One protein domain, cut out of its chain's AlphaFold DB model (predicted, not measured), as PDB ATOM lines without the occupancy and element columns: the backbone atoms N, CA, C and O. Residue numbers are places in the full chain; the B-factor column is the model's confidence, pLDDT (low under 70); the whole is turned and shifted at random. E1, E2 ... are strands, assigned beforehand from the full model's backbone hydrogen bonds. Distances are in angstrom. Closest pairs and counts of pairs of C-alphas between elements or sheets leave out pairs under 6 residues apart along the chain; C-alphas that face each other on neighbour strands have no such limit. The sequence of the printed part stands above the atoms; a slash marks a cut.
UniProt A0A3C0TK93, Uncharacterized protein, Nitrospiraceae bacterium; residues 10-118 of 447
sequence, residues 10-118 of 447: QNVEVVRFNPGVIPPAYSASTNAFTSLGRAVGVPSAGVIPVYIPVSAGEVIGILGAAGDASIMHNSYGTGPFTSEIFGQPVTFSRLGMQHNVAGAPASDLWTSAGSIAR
ATOM      1  N   GLN A  10       9.341 -18.812  31.307       90.31
ATOM      2  CA  GLN A  10       8.687 -19.867  30.541       90.31
ATOM      3  C   GLN A  10       8.662 -19.535  29.049       90.31
ATOM      4  O   GLN A  10       8.587 -18.372  28.645       90.31
ATOM      5  N   ASN A  11       8.666 -20.593  28.244       91.75
ATOM      6  CA  ASN A  11       8.624 -20.537  26.791       91.75
ATOM      7  C   ASN A  11       7.592 -21.555  26.306       91.75
ATOM      8  O   ASN A  11       7.618 -22.704  26.757       91.75
ATOM      9  N   VAL A  12       6.680 -21.143  25.431       92.50
ATOM     10  CA  VAL A  12       5.583 -21.974  24.924       92.50
ATOM     11  C   VAL A  12       5.383 -21.707  23.443       92.50
ATOM     12  O   VAL A  12       5.358 -20.555  23.025       92.50
ATOM     13  N   GLU A  13       5.170 -22.761  22.665       92.94
ATOM     14  CA  GLU A  13       4.729 -22.666  21.280       92.94
ATOM     15  C   GLU A  13       3.541 -23.586  21.025       92.94
ATOM     16  O   GLU A  13       3.547 -24.752  21.424       92.94
ATOM     17  N   VAL A  14       2.521 -23.058  20.355       93.69
ATOM     18  CA  VAL A  14       1.333 -23.797  19.935       93.69
ATOM     19  C   VAL A  14       1.347 -23.917  18.418       93.69
ATOM     20  O   VAL A  14       1.555 -22.929  17.720       93.69
ATOM     21  N   VAL A  15       1.096 -25.116  17.902       94.81
ATOM     22  CA  VAL A  15       1.066 -25.417  16.466       94.81
ATOM     23  C   VAL A  15      -0.233 -26.123  16.081       94.81
ATOM     24  O   VAL A  15      -0.800 -26.877  16.874       94.81
ATOM     25  N   ARG A  16      -0.692 -25.924  14.843       94.25
ATOM     26  CA  ARG A  16      -1.772 -26.694  14.207       94.25
ATOM     27  C   ARG A  16      -1.179 -27.549  13.101       94.25
ATOM     28  O   ARG A  16      -0.594 -27.004  12.172       94.25
ATOM     29  N   PHE A  17      -1.357 -28.863  13.163       96.75
ATOM     30  CA  PHE A  17      -0.941 -29.739  12.068       96.75
ATOM     31  C   PHE A  17      -1.869 -29.585  10.863       96.75
ATOM     32  O   PHE A  17      -3.068 -29.335  11.012       96.75
ATOM     33  N   ASN A  18      -1.308 -29.732   9.663       91.81
ATOM     34  CA  ASN A  18      -2.088 -29.678   8.429       91.81
ATOM     35  C   ASN A  18      -3.191 -30.759   8.444       91.81
ATOM     36  O   ASN A  18      -3.003 -31.811   9.062       91.81
ATOM     37  N   PRO A  19      -4.333 -30.551   7.762       86.12
ATOM     38  CA  PRO A  19      -5.423 -31.526   7.754       86.12
ATOM     39  C   PRO A  19      -4.952 -32.944   7.396       86.12
ATOM     40  O   PRO A  19      -4.283 -33.149   6.384       86.12
ATOM     41  N   GLY A  20      -5.295 -33.922   8.239       89.06
ATOM     42  CA  GLY A  20      -4.903 -35.330   8.073       89.06
ATOM     43  C   GLY A  20      -3.474 -35.673   8.516       89.06
ATOM     44  O   GLY A  20      -3.100 -36.843   8.485       89.06
ATOM     45  N   VAL A  21      -2.681 -34.694   8.955       93.31
ATOM     46  CA  VAL A  21      -1.331 -34.919   9.478       93.31
ATOM     47  C   VAL A  21      -1.384 -35.120  10.990       93.31
ATOM     48  O   VAL A  21      -1.921 -34.298  11.727       93.31
ATOM     49  N   ILE A  22      -0.761 -36.201  11.453       93.62
ATOM     50  CA  ILE A  22      -0.417 -36.418  12.861       93.62
ATOM     51  C   ILE A  22       1.109 -36.384  13.017       93.62
ATOM     52  O   ILE A  22       1.815 -36.750  12.069       93.62
ATOM     53  N   PRO A  23       1.648 -35.969  14.179       95.56
ATOM     54  CA  PRO A  23       3.079 -36.082  14.429       95.56
ATOM     55  C   PRO A  23       3.547 -37.537  14.235       95.56
ATOM     56  O   PRO A  23       2.909 -38.450  14.771       95.56
ATOM     57  N   PRO A  24       4.638 -37.786  13.490       96.19
ATOM     58  CA  PRO A  24       5.162 -39.131  13.291       96.19
ATOM     59  C   PRO A  24       5.857 -39.652  14.554       96.19
ATOM     60  O   PRO A  24       6.252 -38.881  15.428       96.19
ATOM     61  N   ALA A  25       6.036 -40.971  14.652       95.25
ATOM     62  CA  ALA A  25       6.827 -41.571  15.725       95.25
ATOM     63  C   ALA A  25       8.283 -41.068  15.694       95.25
ATOM     64  O   ALA A  25       8.817 -40.845  14.613       95.25
ATOM     65  N   TYR A  26       8.931 -40.972  16.861       90.00
ATOM     66  CA  TYR A  26      10.272 -40.391  17.086       90.00
ATOM     67  C   TYR A  26      11.384 -40.748  16.078       90.00
ATOM     68  O   TYR A  26      12.326 -39.983  15.906       90.00
ATOM     69  N   SER A  27      11.296 -41.889  15.391       91.50
ATOM     70  CA  SER A  27      12.211 -42.245  14.297       91.50
ATOM     71  C   SER A  27      12.105 -41.334  13.062       91.50
ATOM     72  O   SER A  27      12.906 -41.474  12.141       91.50
ATOM     73  N   ALA A  28      11.111 -40.449  13.014       94.00
ATOM     74  CA  ALA A  28      10.877 -39.466  11.968       94.00
ATOM     75  C   ALA A  28      10.360 -38.151  12.574       94.00
ATOM     76  O   ALA A  28       9.912 -38.111  13.720       94.00
ATOM     77  N   SER A  29      10.397 -37.084  11.781       96.06
ATOM     78  CA  SER A  29       9.894 -35.760  12.137       96.06
ATOM     79  C   SER A  29       8.993 -35.194  11.037       96.06
ATOM     80  O   SER A  29       8.977 -35.691   9.909       96.06
ATOM     81  N   THR A  30       8.210 -34.163  11.355       96.81
ATOM     82  CA  THR A  30       7.415 -33.421  10.369       96.81
ATOM     83  C   THR A  30       7.500 -31.918  10.596       96.81
ATOM     84  O   THR A  30       7.611 -31.468  11.733       96.81
ATOM     85  N   ASN A  31       7.386 -31.159   9.503       95.62
ATOM     86  CA  ASN A  31       7.192 -29.705   9.482       95.62
ATOM     87  C   ASN A  31       5.829 -29.316   8.875       95.62
ATOM     88  O   ASN A  31       5.588 -28.159   8.549       95.62
ATOM     89  N   ALA A  32       4.929 -30.288   8.682       95.19
ATOM     90  CA  ALA A  32       3.605 -30.069   8.103       95.19
ATOM     91  C   ALA A  32       2.611 -29.538   9.152       95.19
ATOM     92  O   ALA A  32       1.646 -30.210   9.531       95.19
ATOM     93  N   PHE A  33       2.883 -28.331   9.639       95.06
ATOM     94  CA  PHE A  33       2.066 -27.595  10.595       95.06
ATOM     95  C   PHE A  33       2.216 -26.084  10.390       95.06
ATOM     96  O   PHE A  33       3.111 -25.608   9.697       95.06
ATOM     97  N   THR A  34       1.338 -25.320  11.026       86.69
ATOM     98  CA  THR A  34       1.419 -23.862  11.144       86.69
ATOM     99  C   THR A  34       1.600 -23.496  12.613       86.69
ATOM    100  O   THR A  34       0.895 -24.037  13.468       86.69
ATOM    101  N   SER A  35       2.533 -22.595  12.924       87.19
ATOM    102  CA  SER A  35       2.640 -22.029  14.274       87.19
ATOM    103  C   SER A  35       1.457 -21.091  14.523       87.19
ATOM    104  O   SER A  35       1.150 -20.237  13.696       87.19
ATOM    105  N   LEU A  36       0.746 -21.303  15.629       78.19
ATOM    106  CA  LEU A  36      -0.413 -20.512  16.057       78.19
ATOM    107  C   LEU A  36      -0.032 -19.451  17.093       78.19
ATOM    108  O   LEU A  36      -0.805 -18.532  17.350       78.19
ATOM    109  N   GLY A  37       1.137 -19.604  17.716       79.81
ATOM    110  CA  GLY A  37       1.717 -18.606  18.600       79.81
ATOM    111  C   GLY A  37       2.874 -19.151  19.426       79.81
ATOM    112  O   GLY A  37       2.823 -20.284  19.903       79.81
ATOM    113  N   ARG A  38       3.912 -18.329  19.613       85.50
ATOM    114  CA  ARG A  38       5.166 -18.707  20.279       85.50
ATOM    115  C   ARG A  38       5.672 -17.656  21.261       85.50
ATOM    116  O   ARG A  38       6.395 -16.757  20.851       85.50
ATOM    117  N   ALA A  39       5.412 -17.812  22.551       81.06
ATOM    118  CA  ALA A  39       5.916 -16.898  23.570       81.06
ATOM    119  C   ALA A  39       7.240 -17.382  24.180       81.06
ATOM    120  O   ALA A  39       7.383 -18.559  24.511       81.06
ATOM    121  N   VAL A  40       8.199 -16.472  24.361       87.88
ATOM    122  CA  VAL A  40       9.557 -16.776  24.850       87.88
ATOM    123  C   VAL A  40       9.950 -15.786  25.937       87.88
ATOM    124  O   VAL A  40       9.738 -14.586  25.792       87.88
ATOM    125  N   GLY A  41      10.551 -16.283  27.019       85.00
ATOM    126  CA  GLY A  41      11.042 -15.456  28.120       85.00
ATOM    127  C   GLY A  41       9.926 -14.775  28.912       85.00
ATOM    128  O   GLY A  41      10.135 -13.700  29.469       85.00
ATOM    129  N   VAL A  42       8.729 -15.365  28.955       81.50
ATOM    130  CA  VAL A  42       7.616 -14.829  29.747       81.50
ATOM    131  C   VAL A  42       7.839 -15.186  31.215       81.50
ATOM    132  O   VAL A  42       8.260 -16.308  31.480       81.50
ATOM    133  N   PRO A  43       7.524 -14.315  32.192       82.12
ATOM    134  CA  PRO A  43       7.560 -14.696  33.600       82.12
ATOM    135  C   PRO A  43       6.797 -16.002  33.859       82.12
ATOM    136  O   PRO A  43       5.641 -16.148  33.451       82.12
ATOM    137  N   SER A  44       7.427 -16.966  34.529       82.56
ATOM    138  CA  SER A  44       6.900 -18.330  34.678       82.56
ATOM    139  C   SER A  44       5.612 -18.420  35.508       82.56
ATOM    140  O   SER A  44       4.800 -19.324  35.299       82.56
ATOM    141  N   ALA A  45       5.387 -17.443  36.394       75.25
ATOM    142  CA  ALA A  45       4.152 -17.280  37.162       75.25
ATOM    143  C   ALA A  45       2.971 -16.734  36.332       75.25
ATOM    144  O   ALA A  45       1.824 -16.815  36.770       75.25
ATOM    145  N   GLY A  46       3.234 -16.169  35.150       70.31
ATOM    146  CA  GLY A  46       2.214 -15.580  34.286       70.31
ATOM    147  C   GLY A  46       1.416 -16.618  33.494       70.31
ATOM    148  O   GLY A  46       1.897 -17.710  33.183       70.31
ATOM    149  N   VAL A  47       0.193 -16.257  33.115       76.50
ATOM    150  CA  VAL A  47      -0.517 -16.912  32.007       76.50
ATOM    151  C   VAL A  47      -0.123 -16.186  30.726       76.50
ATOM    152  O   VAL A  47      -0.096 -14.959  30.711       76.50
ATOM    153  N   ILE A  48       0.199 -16.928  29.667       75.75
ATOM    154  CA  ILE A  48       0.449 -16.351  28.341       75.75
ATOM    155  C   ILE A  48      -0.915 -16.195  27.657       75.75
ATOM    156  O   ILE A  48      -1.529 -17.218  27.339       75.75
ATOM    157  N   PRO A  49      -1.427 -14.966  27.461       66.00
ATOM    158  CA  PRO A  49      -2.696 -14.772  26.781       66.00
ATOM    159  C   PRO A  49      -2.520 -15.067  25.289       66.00
ATOM    160  O   PRO A  49      -1.653 -14.497  24.628       66.00
ATOM    161  N   VAL A  50      -3.343 -15.969  24.761       66.81
ATOM    162  CA  VAL A  50      -3.420 -16.269  23.328       66.81
ATOM    163  C   VAL A  50      -4.876 -16.473  22.933       66.81
ATOM    164  O   VAL A  50      -5.664 -17.003  23.716       66.81
ATOM    165  N   TYR A  51      -5.219 -16.105  21.702       66.69
ATOM    166  CA  TYR A  51      -6.477 -16.491  21.077       66.69
ATOM    167  C   TYR A  51      -6.192 -17.479  19.955       66.69
ATOM    168  O   TYR A  51      -5.749 -17.109  18.869       66.69
ATOM    169  N   ILE A  52      -6.430 -18.754  20.244       74.12
ATOM    170  CA  ILE A  52      -6.207 -19.850  19.308       74.12
ATOM    171  C   ILE A  52      -7.545 -20.567  19.132       74.12
ATOM    172  O   ILE A  52      -7.916 -21.374  19.989       74.12
ATOM    173  N   PRO A  53      -8.309 -20.269  18.065       69.88
ATOM    174  CA  PRO A  53      -9.534 -21.001  17.796       69.88
ATOM    175  C   PRO A  53      -9.172 -22.440  17.429       69.88
ATOM    176  O   PRO A  53      -8.336 -22.661  16.558       69.88
ATOM    177  N   VAL A  54      -9.801 -23.415  18.076       78.69
ATOM    178  CA  VAL A  54      -9.608 -24.837  17.772       78.69
ATOM    179  C   VAL A  54     -10.947 -25.430  17.367       78.69
ATOM    180  O   VAL A  54     -11.937 -25.301  18.091       78.69
ATOM    181  N   SER A  55     -10.986 -26.058  16.196       77.94
ATOM    182  CA  SER A  55     -12.170 -26.759  15.691       77.94
ATOM    183  C   SER A  55     -12.107 -28.248  16.022       77.94
ATOM    184  O   SER A  55     -11.030 -28.826  16.172       77.94
ATOM    185  N   ALA A  56     -13.269 -28.898  16.111       78.69
ATOM    186  CA  ALA A  56     -13.325 -30.345  16.293       78.69
ATOM    187  C   ALA A  56     -12.582 -31.068  15.153       78.69
ATOM    188  O   ALA A  56     -12.775 -30.750  13.980       78.69
ATOM    189  N   GLY A  57     -11.742 -32.041  15.511       82.38
ATOM    190  CA  GLY A  57     -10.925 -32.810  14.567       82.38
ATOM    191  C   GLY A  57      -9.564 -32.191  14.228       82.38
ATOM    192  O   GLY A  57      -8.748 -32.865  13.604       82.38
ATOM    193  N   GLU A  58      -9.282 -30.953  14.649       89.38
ATOM    194  CA  GLU A  58      -7.941 -30.378  14.513       89.38
ATOM    195  C   GLU A  58      -6.938 -31.087  15.435       89.38
ATOM    196  O   GLU A  58      -7.240 -31.420  16.584       89.38
ATOM    197  N   VAL A  59      -5.715 -31.281  14.939       94.00
ATOM    198  CA  VAL A  59      -4.594 -31.802  15.728       94.00
ATOM    199  C   VAL A  59      -3.740 -30.618  16.170       94.00
ATOM    200  O   VAL A  59      -3.094 -29.962  15.348       94.00
ATOM    201  N   ILE A  60      -3.755 -30.338  17.473       94.94
ATOM    202  CA  ILE A  60      -3.032 -29.221  18.090       94.94
ATOM    203  C   ILE A  60      -1.827 -29.746  18.861       94.94
ATOM    204  O   ILE A  60      -1.942 -30.659  19.679       94.94
ATOM    205  N   GLY A  61      -0.667 -29.153  18.600       95.06
ATOM    206  CA  GLY A  61       0.560 -29.397  19.339       95.06
ATOM    207  C   GLY A  61       0.876 -28.248  20.287       95.06
ATOM    208  O   GLY A  61       0.743 -27.091  19.908       95.06
ATOM    209  N   ILE A  62       1.318 -28.559  21.506       94.50
ATOM    210  CA  ILE A  62       1.798 -27.560  22.467       94.50
ATOM    211  C   ILE A  62       3.169 -28.003  22.970       94.50
ATOM    212  O   ILE A  62       3.303 -29.055  23.596       94.50
ATOM    213  N   LEU A  63       4.183 -27.193  22.692       94.12
ATOM    214  CA  LEU A  63       5.526 -27.313  23.245       94.12
ATOM    215  C   LEU A  63       5.676 -26.297  24.369       94.12
ATOM    216  O   LEU A  63       5.261 -25.150  24.226       94.12
ATOM    217  N   GLY A  64       6.314 -26.676  25.470       92.12
ATOM    218  CA  GLY A  64       6.659 -25.695  26.487       92.12
ATOM    219  C   GLY A  64       7.622 -26.218  27.534       92.12
ATOM    220  O   GLY A  64       7.578 -27.392  27.895       92.12
ATOM    221  N   ALA A  65       8.465 -25.321  28.040       92.19
ATOM    222  CA  ALA A  65       9.346 -25.564  29.179       92.19
ATOM    223  C   ALA A  65       9.666 -24.252  29.909       92.19
ATOM    224  O   ALA A  65       9.578 -23.163  29.330       92.19
ATOM    225  N   ALA A  66      10.030 -24.362  31.186       91.75
ATOM    226  CA  ALA A  66      10.673 -23.265  31.905       91.75
ATOM    227  C   ALA A  66      12.137 -23.150  31.449       91.75
ATOM    228  O   ALA A  66      12.694 -24.141  30.980       91.75
ATOM    229  N   GLY A  67      12.758 -21.977  31.556       89.62
ATOM    230  CA  GLY A  67      14.154 -21.794  31.149       89.62
ATOM    231  C   GLY A  67      14.394 -20.698  30.113       89.62
ATOM    232  O   GLY A  67      13.555 -19.829  29.876       89.62
ATOM    233  N   ASP A  68      15.555 -20.767  29.474       87.69
ATOM    234  CA  ASP A  68      16.035 -19.829  28.459       87.69
ATOM    235  C   ASP A  68      16.718 -20.570  27.293       87.69
ATOM    236  O   ASP A  68      16.660 -21.795  27.175       87.69
ATOM    237  N   ALA A  69      17.367 -19.833  26.390       88.12
ATOM    238  CA  ALA A  69      18.039 -20.416  25.229       88.12
ATOM    239  C   ALA A  69      19.210 -21.360  25.587       88.12
ATOM    240  O   ALA A  69      19.608 -22.169  24.747       88.12
ATOM    241  N   SER A  70      19.747 -21.293  26.810       87.94
ATOM    242  CA  SER A  70      20.845 -22.143  27.281       87.94
ATOM    243  C   SER A  70      20.358 -23.431  27.943       87.94
ATOM    244  O   SER A  70      20.918 -24.499  27.689       87.94
ATOM    245  N   ILE A  71      19.296 -23.358  28.751       88.12
ATOM    246  CA  ILE A  71      18.774 -24.504  29.493       88.12
ATOM    247  C   ILE A  71      17.248 -24.499  29.528       88.12
ATOM    248  O   ILE A  71      16.622 -23.491  29.841       88.12
ATOM    249  N   MET A  72      16.657 -25.659  29.232       89.94
ATOM    250  CA  MET A  72      15.214 -25.883  29.316       89.94
ATOM    251  C   MET A  72      14.898 -26.910  30.393       89.94
ATOM    252  O   MET A  72      15.379 -28.044  30.367       89.94
ATOM    253  N   HIS A  73      14.026 -26.523  31.310       90.56
ATOM    254  CA  HIS A  73      13.526 -27.338  32.399       90.56
ATOM    255  C   HIS A  73      12.126 -27.849  32.044       90.56
ATOM    256  O   HIS A  73      11.141 -27.106  32.030       90.56
ATOM    257  N   ASN A  74      12.047 -29.144  31.734       89.62
ATOM    258  CA  ASN A  74      10.792 -29.843  31.486       89.62
ATOM    259  C   ASN A  74      10.359 -30.598  32.742       89.62
ATOM    260  O   ASN A  74      11.076 -31.476  33.217       89.62
ATOM    261  N   SER A  75       9.151 -30.322  33.223       89.06
ATOM    262  CA  SER A  75       8.461 -31.199  34.170       89.06
ATOM    263  C   SER A  75       7.607 -32.202  33.397       89.06
ATOM    264  O   SER A  75       6.852 -31.800  32.504       89.06
ATOM    265  N   TYR A  76       7.679 -33.482  33.753       91.38
ATOM    266  CA  TYR A  76       6.967 -34.554  33.058       91.38
ATOM    267  C   TYR A  76       5.847 -35.153  33.913       91.38
ATOM    268  O   TYR A  76       5.962 -35.256  35.132       91.38
ATOM    269  N   GLY A  77       4.765 -35.558  33.255       88.12
ATOM    270  CA  GLY A  77       3.704 -36.400  33.807       88.12
ATOM    271  C   GLY A  77       3.577 -37.709  33.028       88.12
ATOM    272  O   GLY A  77       4.216 -37.897  31.990       88.12
ATOM    273  N   THR A  78       2.740 -38.621  33.515       90.94
ATOM    274  CA  THR A  78       2.402 -39.855  32.796       90.94
ATOM    275  C   THR A  78       1.635 -39.534  31.511       90.94
ATOM    276  O   THR A  78       0.765 -38.666  31.494       90.94
ATOM    277  N   GLY A  79       1.971 -40.214  30.416       87.81
ATOM    278  CA  GLY A  79       1.332 -40.035  29.116       87.81
ATOM    279  C   GLY A  79       1.552 -41.251  28.202       87.81
ATOM    280  O   GLY A  79       2.444 -42.056  28.486       87.81
ATOM    281  N   PRO A  80       0.768 -41.399  27.116       91.81
ATOM    282  CA  PRO A  80      -0.418 -40.604  26.786       91.81
ATOM    283  C   PRO A  80      -1.548 -40.811  27.808       91.81
ATOM    284  O   PRO A  80      -1.617 -41.852  28.459       91.81
ATOM    285  N   PHE A  81      -2.427 -39.824  27.972       91.81
ATOM    286  CA  PHE A  81      -3.589 -39.934  28.860       91.81
ATOM    287  C   PHE A  81      -4.836 -39.343  28.207       91.81
ATOM    288  O   PHE A  81      -4.750 -38.431  27.390       91.81
ATOM    289  N   THR A  82      -6.006 -39.874  28.557       91.69
ATOM    290  CA  THR A  82      -7.290 -39.296  28.143       91.69
ATOM    291  C   THR A  82      -7.763 -38.317  29.206       91.69
ATOM    292  O   THR A  82      -7.694 -38.601  30.401       91.69
ATOM    293  N   SER A  83      -8.232 -37.160  28.768       90.94
ATOM    294  CA  SER A  83      -8.954 -36.195  29.590       90.94
ATOM    295  C   SER A  83     -10.158 -35.699  28.795       90.94
ATOM    296  O   SER A  83     -10.516 -36.301  27.786       90.94
ATOM    297  N   GLU A  84     -10.789 -34.622  29.236       88.25
ATOM    298  CA  GLU A  84     -11.930 -34.034  28.552       88.25
ATOM    299  C   GLU A  84     -11.690 -32.547  28.301       88.25
ATOM    300  O   GLU A  84     -11.155 -31.832  29.150       88.25
ATOM    301  N   ILE A  85     -12.111 -32.077  27.130       84.25
ATOM    302  CA  ILE A  85     -12.250 -30.654  26.815       84.25
ATOM    303  C   ILE A  85     -13.731 -30.430  26.521       84.25
ATOM    304  O   ILE A  85     -14.285 -31.029  25.602       84.25
ATOM    305  N   PHE A  86     -14.396 -29.612  27.341       80.44
ATOM    306  CA  PHE A  86     -15.854 -29.397  27.292       80.44
ATOM    307  C   PHE A  86     -16.683 -30.696  27.336       80.44
ATOM    308  O   PHE A  86     -17.685 -30.825  26.633       80.44
ATOM    309  N   GLY A  87     -16.254 -31.675  28.139       79.38
ATOM    310  CA  GLY A  87     -16.931 -32.971  28.274       79.38
ATOM    311  C   GLY A  87     -16.744 -33.920  27.086       79.38
ATOM    312  O   GLY A  87     -17.338 -34.994  27.065       79.38
ATOM    313  N   GLN A  88     -15.946 -33.541  26.081       82.69
ATOM    314  CA  GLN A  88     -15.562 -34.429  24.985       82.69
ATOM    315  C   GLN A  88     -14.213 -35.080  25.301       82.69
ATOM    316  O   GLN A  88     -13.277 -34.355  25.651       82.69
ATOM    317  N   PRO A  89     -14.079 -36.412  25.168       89.12
ATOM    318  CA  PRO A  89     -12.829 -37.097  25.452       89.12
ATOM    319  C   PRO A  89     -11.743 -36.686  24.453       89.12
ATOM    320  O   PRO A  89     -11.943 -36.715  23.239       89.12
ATOM    321  N   VAL A  90     -10.572 -36.327  24.972       90.88
ATOM    322  CA  VAL A  90      -9.386 -35.949  24.200       90.88
ATOM    323  C   VAL A  90      -8.183 -36.723  24.724       90.88
ATOM    324  O   VAL A  90      -7.906 -36.732  25.926       90.88
ATOM    325  N   THR A  91      -7.440 -37.352  23.816       91.50
ATOM    326  CA  THR A  91      -6.176 -38.020  24.143       91.50
ATOM    327  C   THR A  91      -5.022 -37.033  24.040       91.50
ATOM    328  O   THR A  91      -4.696 -36.550  22.957       91.50
ATOM    329  N   PHE A  92      -4.363 -36.778  25.165       92.31
ATOM    330  CA  PHE A  92      -3.123 -36.022  25.228       92.31
ATOM    331  C   PHE A  92      -1.940 -36.966  25.016       92.31
ATOM    332  O   PHE A  92      -1.651 -37.829  25.850       92.31
ATOM    333  N   SER A  93      -1.254 -36.784  23.890       93.56
ATOM    334  CA  SER A  93      -0.062 -37.542  23.499       93.56
ATOM    335  C   SER A  93       1.185 -36.671  23.588       93.56
ATOM    336  O   SER A  93       1.121 -35.451  23.444       93.56
ATOM    337  N   ARG A  94       2.344 -37.297  23.819       94.81
ATOM    338  CA  ARG A  94       3.616 -36.576  23.874       94.81
ATOM    339  C   ARG A  94       3.908 -35.917  22.529       94.81
ATOM    340  O   ARG A  94       3.891 -36.593  21.506       94.81
ATOM    341  N   LEU A  95       4.267 -34.642  22.554       95.81
ATOM    342  CA  LEU A  95       4.878 -33.947  21.430       95.81
ATOM    343  C   LEU A  95       6.330 -33.633  21.782       95.81
ATOM    344  O   LEU A  95       6.625 -33.224  22.906       95.81
ATOM    345  N   GLY A  96       7.236 -33.872  20.846       94.50
ATOM    346  CA  GLY A  96       8.659 -33.643  21.020       94.50
ATOM    347  C   GLY A  96       9.259 -32.862  19.862       94.50
ATOM    348  O   GLY A  96       8.760 -32.891  18.741       94.50
ATOM    349  N   MET A  97      10.349 -32.175  20.184       93.69
ATOM    350  CA  MET A  97      11.229 -31.436  19.286       93.69
ATOM    351  C   MET A  97      12.651 -31.599  19.830       93.69
ATOM    352  O   MET A  97      12.827 -31.635  21.048       93.69
ATOM    353  N   GLN A  98      13.662 -31.701  18.963       90.25
ATOM    354  CA  GLN A  98      15.073 -31.811  19.385       90.25
ATOM    355  C   GLN A  98      15.799 -30.461  19.485       90.25
ATOM    356  O   GLN A  98      17.025 -30.387  19.495       90.25
ATOM    357  N   HIS A  99      15.029 -29.383  19.589       89.50
ATOM    358  CA  HIS A  99      15.510 -28.012  19.662       89.50
ATOM    359  C   HIS A  99      14.980 -27.326  20.919       89.50
ATOM    360  O   HIS A  99      13.975 -27.725  21.511       89.50
ATOM    361  N   ASN A 100      15.668 -26.260  21.320       90.31
ATOM    362  CA  ASN A 100      15.237 -25.407  22.412       90.31
ATOM    363  C   ASN A 100      14.104 -24.482  21.927       90.31
ATOM    364  O   ASN A 100      14.343 -23.631  21.071       90.31
ATOM    365  N   VAL A 101      12.900 -24.605  22.502       90.56
ATOM    366  CA  VAL A 101      11.739 -23.764  22.139       90.56
ATOM    367  C   VAL A 101      11.951 -22.275  22.446       90.56
ATOM    368  O   VAL A 101      11.308 -21.435  21.829       90.56
ATOM    369  N   ALA A 102      12.881 -21.910  23.335       89.81
ATOM    370  CA  ALA A 102      13.306 -20.523  23.541       89.81
ATOM    371  C   ALA A 102      14.253 -20.035  22.429       89.81
ATOM    372  O   ALA A 102      14.181 -18.880  22.008       89.81
ATOM    373  N   GLY A 103      15.110 -20.924  21.916       87.00
ATOM    374  CA  GLY A 103      16.139 -20.603  20.921       87.00
ATOM    375  C   GLY A 103      15.655 -20.598  19.469       87.00
ATOM    376  O   GLY A 103      16.160 -19.814  18.671       87.00
ATOM    377  N   ALA A 104      14.672 -21.430  19.123       87.69
ATOM    378  CA  ALA A 104      14.120 -21.515  17.771       87.69
ATOM    379  C   ALA A 104      12.601 -21.780  17.788       87.69
ATOM    380  O   ALA A 104      12.088 -22.284  18.795       87.69
ATOM    381  N   PRO A 105      11.873 -21.425  16.709       89.56
ATOM    382  CA  PRO A 105      10.499 -21.873  16.496       89.56
ATOM    383  C   PRO A 105      10.387 -23.396  16.399       89.56
ATOM    384  O   PRO A 105      11.381 -24.092  16.187       89.56
ATOM    385  N   ALA A 106       9.161 -23.894  16.516       94.75
ATOM    386  CA  ALA A 106       8.842 -25.297  16.359       94.75
ATOM    387  C   ALA A 106       9.295 -25.799  14.982       94.75
ATOM    388  O   ALA A 106       8.923 -25.241  13.950       94.75
ATOM    389  N   SER A 107      10.067 -26.881  14.976       95.44
ATOM    390  CA  SER A 107      10.489 -27.608  13.781       95.44
ATOM    391  C   SER A 107      10.694 -29.079  14.115       95.44
ATOM    392  O   SER A 107      10.891 -29.446  15.273       95.44
ATOM    393  N   ASP A 108      10.637 -29.928  13.095       96.19
ATOM    394  CA  ASP A 108      10.955 -31.349  13.178       96.19
ATOM    395  C   ASP A 108      10.224 -32.062  14.324       96.19
ATOM    396  O   ASP A 108      10.810 -32.787  15.135       96.19
ATOM    397  N   LEU A 109       8.907 -31.865  14.369       97.44
ATOM    398  CA  LEU A 109       8.065 -32.370  15.442       97.44
ATOM    399  C   LEU A 109       7.799 -33.864  15.310       97.44
ATOM    400  O   LEU A 109       7.626 -34.392  14.209       97.44
ATOM    401  N   TRP A 110       7.701 -34.531  16.455       97.12
ATOM    402  CA  TRP A 110       7.484 -35.971  16.561       97.12
ATOM    403  C   TRP A 110       6.663 -36.337  17.802       97.12
ATOM    404  O   TRP A 110       6.472 -35.528  18.709       97.12
ATOM    405  N   THR A 111       6.192 -37.581  17.874       95.81
ATOM    406  CA  THR A 111       5.516 -38.162  19.044       95.81
ATOM    407  C   THR A 111       6.152 -39.478  19.487       95.81
ATOM    408  O   THR A 111       6.878 -40.139  18.741       95.81
ATOM    409  N   SER A 112       5.904 -39.871  20.734       92.81
ATOM    410  CA  SER A 112       6.235 -41.201  21.246       92.81
ATOM    411  C   SER A 112       5.321 -41.608  22.402       92.81
ATOM    412  O   SER A 112       4.720 -40.765  23.071       92.81
ATOM    413  N   ALA A 113       5.221 -42.913  22.654       85.25
ATOM    414  CA  ALA A 113       4.558 -43.444  23.839       85.25
ATOM    415  C   ALA A 113       5.492 -43.271  25.048       85.25
ATOM    416  O   ALA A 113       6.428 -44.042  25.245       85.25
ATOM    417  N   GLY A 114       5.289 -42.213  25.824       86.25
ATOM    418  CA  GLY A 114       6.083 -41.931  27.012       86.25
ATOM    419  C   GLY A 114       5.586 -40.694  27.744       86.25
ATOM    420  O   GLY A 114       4.585 -40.088  27.359       86.25
ATOM    421  N   SER A 115       6.313 -40.311  28.793       91.38
ATOM    422  CA  SER A 115       5.959 -39.163  29.624       91.38
ATOM    423  C   SER A 115       5.775 -37.889  28.800       91.38
ATOM    424  O   SER A 115       6.561 -37.591  27.897       91.38
ATOM    425  N   ILE A 116       4.741 -37.124  29.134       92.06
ATOM    426  CA  ILE A 116       4.370 -35.878  28.458       92.06
ATOM    427  C   ILE A 116       4.808 -34.676  29.297       92.06
ATOM    428  O   ILE A 116       4.751 -34.717  30.528       92.06
ATOM    429  N   ALA A 117       5.275 -33.611  28.643       90.44
ATOM    430  CA  ALA A 117       5.596 -32.360  29.322       90.44
ATOM    431  C   ALA A 117       4.323 -31.720  29.900       90.44
ATOM    432  O   ALA A 117       3.254 -31.754  29.289       90.44
ATOM    433  N   ARG A 118       4.421 -31.129  31.092       89.56
ATOM    434  CA  ARG A 118       3.269 -30.524  31.775       89.56
ATOM    435  C   ARG A 118       3.109 -29.060  31.384       89.56
ATOM    436  O   ARG A 118       3.753 -28.191  31.967       89.56
TER     437      ARG A 118
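What this domain is: This is residues 10 to 118 of the 447 residues of an uncharacterized protein of Nitrospiraceae bacterium (UniProt A0A3C0TK93). With little regular structure, this is a twisted three-stranded sheet between long loops: residues 44 to 59 arch over one face, residues 97 to 109 cross the other, and hairpin E4-E5 lies to one side. The printed part has 109 residues, with 43 in seven named strands, E1 to E7: all strand. The main sheet, E2 - E1 - E3, is antiparallel. The whole is compact, radius of gyration of the C-alphas 13.6 A, spans 34 by 33 by 27 A.

Where its parts are: Find C-alpha 10 at (8.687, -19.867, 30.541); E1 runs to residue 17, 23.1 A. E2 is residues 33 to 43, 26.9 A; E3 60 to 67, 22.8 A; E4 81 to 85; E5 88 to 92; E6 94 to 96; E7 110 to 112, ending at (6.235, -41.201, 21.246).

How they stand to each other: Look along inner strand E1: within hydrogen-bond range are N 14 and O 37 of E2, 2.8 A, and N 13 and O 63 of E3, 2.9 A. Hairpin E4 and E5 has N 83 and O 90 at 2.9 A; hairpin E6 and E7 has N 96 and O 110 at 2.8 A. E5 runs on into E6 at 44 degrees.

The domain as a whole: The farthest C-alphas, Ser 70 and Gly 87, are 39.3 A apart. The printed part has no cut; four links, for instance E1 to E2, are long. Residues 49 to 51 and 53 have pLDDT under 70.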